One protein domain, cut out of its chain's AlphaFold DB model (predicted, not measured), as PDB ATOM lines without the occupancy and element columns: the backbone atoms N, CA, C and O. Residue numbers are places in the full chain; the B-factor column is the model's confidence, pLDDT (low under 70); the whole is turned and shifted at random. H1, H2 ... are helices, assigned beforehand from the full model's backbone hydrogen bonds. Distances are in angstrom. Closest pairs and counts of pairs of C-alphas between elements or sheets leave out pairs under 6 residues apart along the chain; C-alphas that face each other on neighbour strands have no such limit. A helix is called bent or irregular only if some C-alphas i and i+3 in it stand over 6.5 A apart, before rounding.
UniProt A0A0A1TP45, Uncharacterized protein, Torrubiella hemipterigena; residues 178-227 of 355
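AT A GLANCE: This is residues 178 to 227 of the 355 residues of an uncharacterized protein of Torrubiella hemipterigena (UniProt A0A0A1TP45). This is a helical hairpin drawn out into a rod: the long helix H1 runs the length of the model, and the shorter H2 folds back beside it. A tight turn joins the two at one end of the rod, and the short pieces before H1 and after H2 lie at the other end. The printed part has 50 residues with two named helices, H1 then H2, and no named strand; its class is all helix. It is only just loose, close to compact, with a radius of gyration of the C-alphas of 11.8 A, and the C-alphas span 36 by 14 by 11 A.

IN THESE COORDINATES: Find C-alpha 180 at (-12.882, 39.468, 49.855), where H1, residues 180 to 203, begins. From there the helix runs 34.9 A to C-alpha 203 at (-43.580, 49.313, 36.464), with x falling along the way. H2, residues 208 to 225, leads back 24.7 A, from C-alpha 208 to C-alpha 225 at (-15.629, 47.610, 43.730). H2 is neither bent nor irregular, but only just: C-alphas 222 and 225 are 6.2 A apart.

HOW THE PARTS SIT: Start from H1 and look across to H2: the two touch, with 27 pairs of C-alphas within 8 A. Their closest C-alphas are those of Met 197 and Leu 210, 5.4 A apart. Their lines stand at a shallow tilt of 21 degrees, and they run opposite ways. Their centres are 8.7 A apart, and the two form a helical hairpin. Look at the backbone O and N atoms: in H1 and H2 every O i to N i+4 pair is within hydrogen-bond range.

THE WHOLE: The two C-alphas farthest apart are those of Gly 179 and Ala 203, at 36.4 A, while those of Arg 178 and Pro 227, the first and last printed, are 9.3 A apart. The printed part has no cut, and the link from H1 to H2, residues 204 to 207, is tight. In the B-factor column the mean pLDDT of the printed part is 90.8, and residue 227 is the one printed residue under 70.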
ATOM      1  N   ARG A 178     -11.157  46.564  49.969       77.19
ATOM      2  CA  ARG A 178     -11.667  46.324  51.327       77.19
ATOM      3  C   ARG A 178     -11.658  44.852  51.753       77.19
ATOM      4  O   ARG A 178     -12.185  44.521  52.813       77.19
ATOM      5  N   GLY A 179     -11.078  43.967  50.952       78.69
ATOM      6  CA  GLY A 179     -11.035  42.527  51.191       78.69
ATOM      7  C   GLY A 179     -12.186  41.749  50.550       78.69
ATOM      8  O   GLY A 179     -13.159  42.303  50.030       78.69
ATOM      9  N   VAL A 180     -12.054  40.425  50.604       79.56
ATOM     10  CA  VAL A 180     -12.882  39.468  49.855       79.56
ATOM     11  C   VAL A 180     -14.364  39.543  50.239       79.56
ATOM     12  O   VAL A 180     -15.215  39.667  49.363       79.56
ATOM     13  N   LEU A 181     -14.691  39.557  51.539       80.25
ATOM     14  CA  LEU A 181     -16.090  39.591  52.006       80.25
ATOM     15  C   LEU A 181     -16.834  40.851  51.565       80.25
ATOM     16  O   LEU A 181     -17.964  40.774  51.094       80.25
ATOM     17  N   HIS A 182     -16.189  42.011  51.689       82.88
ATOM     18  CA  HIS A 182     -16.771  43.276  51.254       82.88
ATOM     19  C   HIS A 182     -17.016  43.292  49.745       82.88
ATOM     20  O   HIS A 182     -18.032  43.811  49.294       82.88
ATOM     21  N   THR A 183     -16.112  42.683  48.980       86.56
ATOM     22  CA  THR A 183     -16.227  42.566  47.522       86.56
ATOM     23  C   THR A 183     -17.382  41.645  47.134       86.56
ATOM     24  O   THR A 183     -18.177  41.996  46.267       86.56
ATOM     25  N   LEU A 184     -17.525  40.498  47.803       84.06
ATOM     26  CA  LEU A 184     -18.645  39.574  47.599       84.06
ATOM     27  C   LEU A 184     -19.988  40.212  47.932       84.06
ATOM     28  O   LEU A 184     -20.916  40.142  47.131       84.06
ATOM     29  N   TRP A 185     -20.083  40.847  49.101       88.62
ATOM     30  CA  TRP A 185     -21.292  41.551  49.513       88.62
ATOM     31  C   TRP A 185     -21.652  42.645  48.508       88.62
ATOM     32  O   TRP A 185     -22.790  42.700  48.058       88.62
ATOM     33  N   ALA A 186     -20.674  43.457  48.098       91.38
ATOM     34  CA  ALA A 186     -20.887  44.534  47.142       91.38
ATOM     35  C   ALA A 186     -21.352  44.014  45.778       91.38
ATOM     36  O   ALA A 186     -22.302  44.554  45.222       91.38
ATOM     37  N   LYS A 187     -20.741  42.939  45.261       90.25
ATOM     38  CA  LYS A 187     -21.178  42.285  44.015       90.25
ATOM     39  C   LYS A 187     -22.608  41.760  44.129       90.25
ATOM     40  O   LYS A 187     -23.423  42.018  43.248       90.25
ATOM     41  N   LYS A 188     -22.923  41.057  45.221       91.44
ATOM     42  CA  LYS A 188     -24.264  40.508  45.456       91.44
ATOM     43  C   LYS A 188     -25.306  41.621  45.541       91.44
ATOM     44  O   LYS A 188     -26.299  41.579  44.827       91.44
ATOM     45  N   ARG A 189     -25.060  42.634  46.370       95.06
ATOM     46  CA  ARG A 189     -25.988  43.751  46.565       95.06
ATOM     47  C   ARG A 189     -26.160  44.582  45.292       95.06
ATOM     48  O   ARG A 189     -27.276  44.981  44.992       95.06
ATOM     49  N   ALA A 190     -25.096  44.796  44.515       94.12
ATOM     50  CA  ALA A 190     -25.198  45.459  43.215       94.12
ATOM     51  C   ALA A 190     -26.093  44.675  42.238       94.12
ATOM     52  O   ALA A 190     -26.929  45.281  41.578       94.12
ATOM     53  N   SER A 191     -25.980  43.342  42.203       94.19
ATOM     54  CA  SER A 191     -26.853  42.488  41.384       94.19
ATOM     55  C   SER A 191     -28.315  42.520  41.848       94.19
ATOM     56  O   SER A 191     -29.217  42.559  41.015       94.19
ATOM     57  N   GLU A 192     -28.564  42.545  43.160       96.06
ATOM     58  CA  GLU A 192     -29.918  42.713  43.707       96.06
ATOM     59  C   GLU A 192     -30.534  44.060  43.288       96.06
ATOM     60  O   GLU A 192     -31.686  44.100  42.862       96.06
ATOM     61  N   LEU A 193     -29.756  45.148  43.337       96.88
ATOM     62  CA  LEU A 193     -30.201  46.483  42.920       96.88
ATOM     63  C   LEU A 193     -30.435  46.595  41.410       96.88
ATOM     64  O   LEU A 193     -31.318  47.333  40.989       96.88
ATOM     65  N   GLU A 194     -29.676  45.873  40.582       96.19
ATOM     66  CA  GLU A 194     -29.935  45.800  39.138       96.19
ATOM     67  C   GLU A 194     -31.286  45.138  38.839       96.19
ATOM     68  O   GLU A 194     -32.035  45.630  37.995       96.19
ATOM     69  N   ALA A 195     -31.630  44.074  39.569       95.69
ATOM     70  CA  ALA A 195     -32.934  43.428  39.450       95.69
ATOM     71  C   ALA A 195     -34.076  44.338  39.945       95.69
ATOM     72  O   ALA A 195     -35.126  44.411  39.305       95.69
ATOM     73  N   GLU A 196     -33.865  45.065  41.049       94.50
ATOM     74  CA  GLU A 196     -34.814  46.067  41.557       94.50
ATOM     75  C   GLU A 196     -35.010  47.213  40.553       94.50
ATOM     76  O   GLU A 196     -36.141  47.576  40.238       94.50
ATOM     77  N   MET A 197     -33.923  47.711  39.957       94.56
ATOM     78  CA  MET A 197     -33.943  48.735  38.910       94.56
ATOM     79  C   MET A 197     -34.731  48.274  37.678       94.56
ATOM     80  O   MET A 197     -35.514  49.045  37.133       94.56
ATOM     81  N   GLU A 198     -34.563  47.027  37.230       95.75
ATOM     82  CA  GLU A 198     -35.315  46.484  36.092       95.75
ATOM     83  C   GLU A 198     -36.811  46.317  36.409       95.75
ATOM     84  O   GLU A 198     -37.669  46.569  35.556       95.75
ATOM     85  N   ALA A 199     -37.143  45.894  37.631       94.56
ATOM     86  CA  ALA A 199     -38.523  45.782  38.092       94.56
ATOM     87  C   ALA A 199     -39.207  47.158  38.154       94.56
ATOM     88  O   ALA A 199     -40.300  47.320  37.602       94.56
ATOM     89  N   GLU A 200     -38.535  48.151  38.739       94.88
ATOM     90  CA  GLU A 200     -39.004  49.534  38.813       94.88
ATOM     91  C   GLU A 200     -39.108  50.161  37.424       94.88
ATOM     92  O   GLU A 200     -40.143  50.719  37.097       94.88
ATOM     93  N   LEU A 201     -38.119  49.991  36.542       93.50
ATOM     94  CA  LEU A 201     -38.173  50.534  35.179       93.50
ATOM     95  C   LEU A 201     -39.376  49.998  34.386       93.50
ATOM     96  O   LEU A 201     -39.953  50.717  33.570       93.50
ATOM     97  N   ARG A 202     -39.765  48.739  34.628       94.06
ATOM     98  CA  ARG A 202     -40.918  48.096  33.983       94.06
ATOM     99  C   ARG A 202     -42.258  48.591  34.526       94.06
ATOM    100  O   ARG A 202     -43.213  48.678  33.758       94.06
ATOM    101  N   ALA A 203     -42.346  48.862  35.824       93.25
ATOM    102  CA  ALA A 203     -43.580  49.313  36.464       93.25
ATOM    103  C   ALA A 203     -43.752  50.840  36.401       93.25
ATOM    104  O   ALA A 203     -44.854  51.332  36.164       93.25
ATOM    105  N   ASN A 204     -42.667  51.580  36.619       91.50
ATOM    106  CA  ASN A 204     -42.609  53.031  36.702       91.50
ATOM    107  C   ASN A 204     -41.194  53.573  36.396       91.50
ATOM    108  O   ASN A 204     -40.340  53.691  37.277       91.50
ATOM    109  N   SER A 205     -40.968  54.010  35.156       90.62
ATOM    110  CA  SER A 205     -39.678  54.563  34.717       90.62
ATOM    111  C   SER A 205     -39.272  55.883  35.387       90.62
ATOM    112  O   SER A 205     -38.131  56.309  35.231       90.62
ATOM    113  N   GLU A 206     -40.175  56.544  36.115       88.81
ATOM    114  CA  GLU A 206     -39.922  57.819  36.808       88.81
ATOM    115  C   GLU A 206     -40.075  57.697  38.336       88.81
ATOM    116  O   GLU A 206     -40.127  58.698  39.053       88.81
ATOM    117  N   GLY A 207     -40.145  56.470  38.859       89.69
ATOM    118  CA  GLY A 207     -40.304  56.208  40.286       89.69
ATOM    119  C   GLY A 207     -39.106  56.661  41.128       89.69
ATOM    120  O   GLY A 207     -37.948  56.553  40.724       89.69
ATOM    121  N   VAL A 208     -39.374  57.111  42.359       94.31
ATOM    122  CA  VAL A 208     -38.323  57.408  43.354       94.31
ATOM    123  C   VAL A 208     -37.533  56.140  43.712       94.31
ATOM    124  O   VAL A 208     -36.331  56.227  43.945       94.31
ATOM    125  N   GLY A 209     -38.176  54.962  43.682       92.38
ATOM    126  CA  GLY A 209     -37.521  53.665  43.893       92.38
ATOM    127  C   GLY A 209     -36.391  53.411  42.893       92.38
ATOM    128  O   GLY A 209     -35.277  53.083  43.294       92.38
ATOM    129  N   LEU A 210     -36.626  53.703  41.609       94.75
ATOM    130  CA  LEU A 210     -35.604  53.619  40.565       94.75
ATOM    131  C   LEU A 210     -34.402  54.531  40.858       94.75
ATOM    132  O   LEU A 210     -33.252  54.103  40.758       94.75
ATOM    133  N   GLN A 211     -34.657  55.783  41.253       94.38
ATOM    134  CA  GLN A 211     -33.594  56.738  41.589       94.38
ATOM    135  C   GLN A 211     -32.784  56.285  42.809       94.38
ATOM    136  O   GLN A 211     -31.558  56.403  42.810       94.38
ATOM    137  N   MET A 212     -33.454  55.739  43.828       94.50
ATOM    138  CA  MET A 212     -32.803  55.195  45.020       94.50
ATOM    139  C   MET A 212     -31.925  53.989  44.681       94.50
ATOM    140  O   MET A 212     -30.775  53.948  45.115       94.50
ATOM    141  N   ALA A 213     -32.424  53.058  43.864       95.88
ATOM    142  CA  ALA A 213     -31.675  51.874  43.456       95.88
ATOM    143  C   ALA A 213     -30.416  52.239  42.652       95.88
ATOM    144  O   ALA A 213     -29.335  51.708  42.915       95.88
ATOM    145  N   ILE A 214     -30.524  53.198  41.722       95.69
ATOM    146  CA  ILE A 214     -29.380  53.717  40.956       95.69
ATOM    147  C   ILE A 214     -28.347  54.353  41.893       95.69
ATOM    148  O   ILE A 214     -27.165  54.011  41.832       95.69
ATOM    149  N   ALA A 215     -28.786  55.247  42.785       96.25
ATOM    150  CA  ALA A 215     -27.895  55.944  43.707       96.25
ATOM    151  C   ALA A 215     -27.180  54.980  44.671       96.25
ATOM    152  O   ALA A 215     -25.976  55.117  44.901       96.25
ATOM    153  N   GLU A 216     -27.892  53.986  45.212       96.12
ATOM    154  CA  GLU A 216     -27.295  52.968  46.082       96.12
ATOM    155  C   GLU A 216     -26.294  52.100  45.310       96.12
ATOM    156  O   GLU A 216     -25.180  51.873  45.793       96.12
ATOM    157  N   ARG A 217     -26.632  51.667  44.086       96.00
ATOM    158  CA  ARG A 217     -25.733  50.863  43.245       96.00
ATOM    159  C   ARG A 217     -24.433  51.611  42.985       96.00
ATOM    160  O   ARG A 217     -23.352  51.050  43.169       96.00
ATOM    161  N   ASP A 218     -24.532  52.874  42.583       95.56
ATOM    162  CA  ASP A 218     -23.369  53.711  42.299       95.56
ATOM    163  C   ASP A 218     -22.497  53.891  43.543       95.56
ATOM    164  O   ASP A 218     -21.279  53.701  43.474       95.56
ATOM    165  N   TRP A 219     -23.108  54.123  44.708       94.81
ATOM    166  CA  TRP A 219     -22.381  54.205  45.974       94.81
ATOM    167  C   TRP A 219     -21.623  52.909  46.313       94.81
ATOM    168  O   TRP A 219     -20.464  52.956  46.745       94.81
ATOM    169  N   ILE A 220     -22.230  51.740  46.084       93.50
ATOM    170  CA  ILE A 220     -21.588  50.438  46.330       93.50
ATOM    171  C   ILE A 220     -20.405  50.226  45.386       93.50
ATOM    172  O   ILE A 220     -19.311  49.855  45.830       93.50
ATOM    173  N   VAL A 221     -20.599  50.484  44.091       91.44
ATOM    174  CA  VAL A 221     -19.544  50.344  43.078       91.44
ATOM    175  C   VAL A 221     -18.358  51.240  43.428       91.44
ATOM    176  O   VAL A 221     -17.207  50.797  43.385       91.44
ATOM    177  N   GLU A 222     -18.620  52.479  43.830       90.06
ATOM    178  CA  GLU A 222     -17.582  53.452  44.162       90.06
ATOM    179  C   GLU A 222     -16.814  53.127  45.437       90.06
ATOM    180  O   GLU A 222     -15.590  53.268  45.462       90.06
ATOM    181  N   ASN A 223     -17.493  52.671  46.488       88.25
ATOM    182  CA  ASN A 223     -16.846  52.460  47.780       88.25
ATOM    183  C   ASN A 223     -16.217  51.065  47.943       88.25
ATOM    184  O   ASN A 223     -15.305  50.921  48.769       88.25
ATOM    185  N   PHE A 224     -16.685  50.055  47.198       88.25
ATOM    186  CA  PHE A 224     -16.289  48.653  47.398       88.25
ATOM    187  C   PHE A 224     -15.681  47.956  46.175       88.25
ATOM    188  O   PHE A 224     -14.847  47.073  46.370       88.25
ATOM    189  N   LEU A 225     -16.065  48.322  44.944       85.31
ATOM    190  CA  LEU A 225     -15.629  47.610  43.730       85.31
ATOM    191  C   LEU A 225     -14.563  48.367  42.925       85.31
ATOM    192  O   LEU A 225     -13.745  47.733  42.260       85.31
ATOM    193  N   LYS A 226     -14.518  49.706  42.994       82.75
ATOM    194  CA  LYS A 226     -13.464  50.494  42.337       82.75
ATOM    195  C   LYS A 226     -12.125  50.377  43.101       82.75
ATOM    196  O   LYS A 226     -12.081  50.608  44.315       82.75
ATOM    197  N   PRO A 227     -11.007  50.051  42.424       64.75
ATOM    198  CA  PRO A 227      -9.686  50.019  43.047       64.75
ATOM    199  C   PRO A 227      -9.242  51.424  43.492       64.75
ATOM    200  O   PRO A 227      -9.532  52.434  42.850       64.75
TER     201      PRO A 227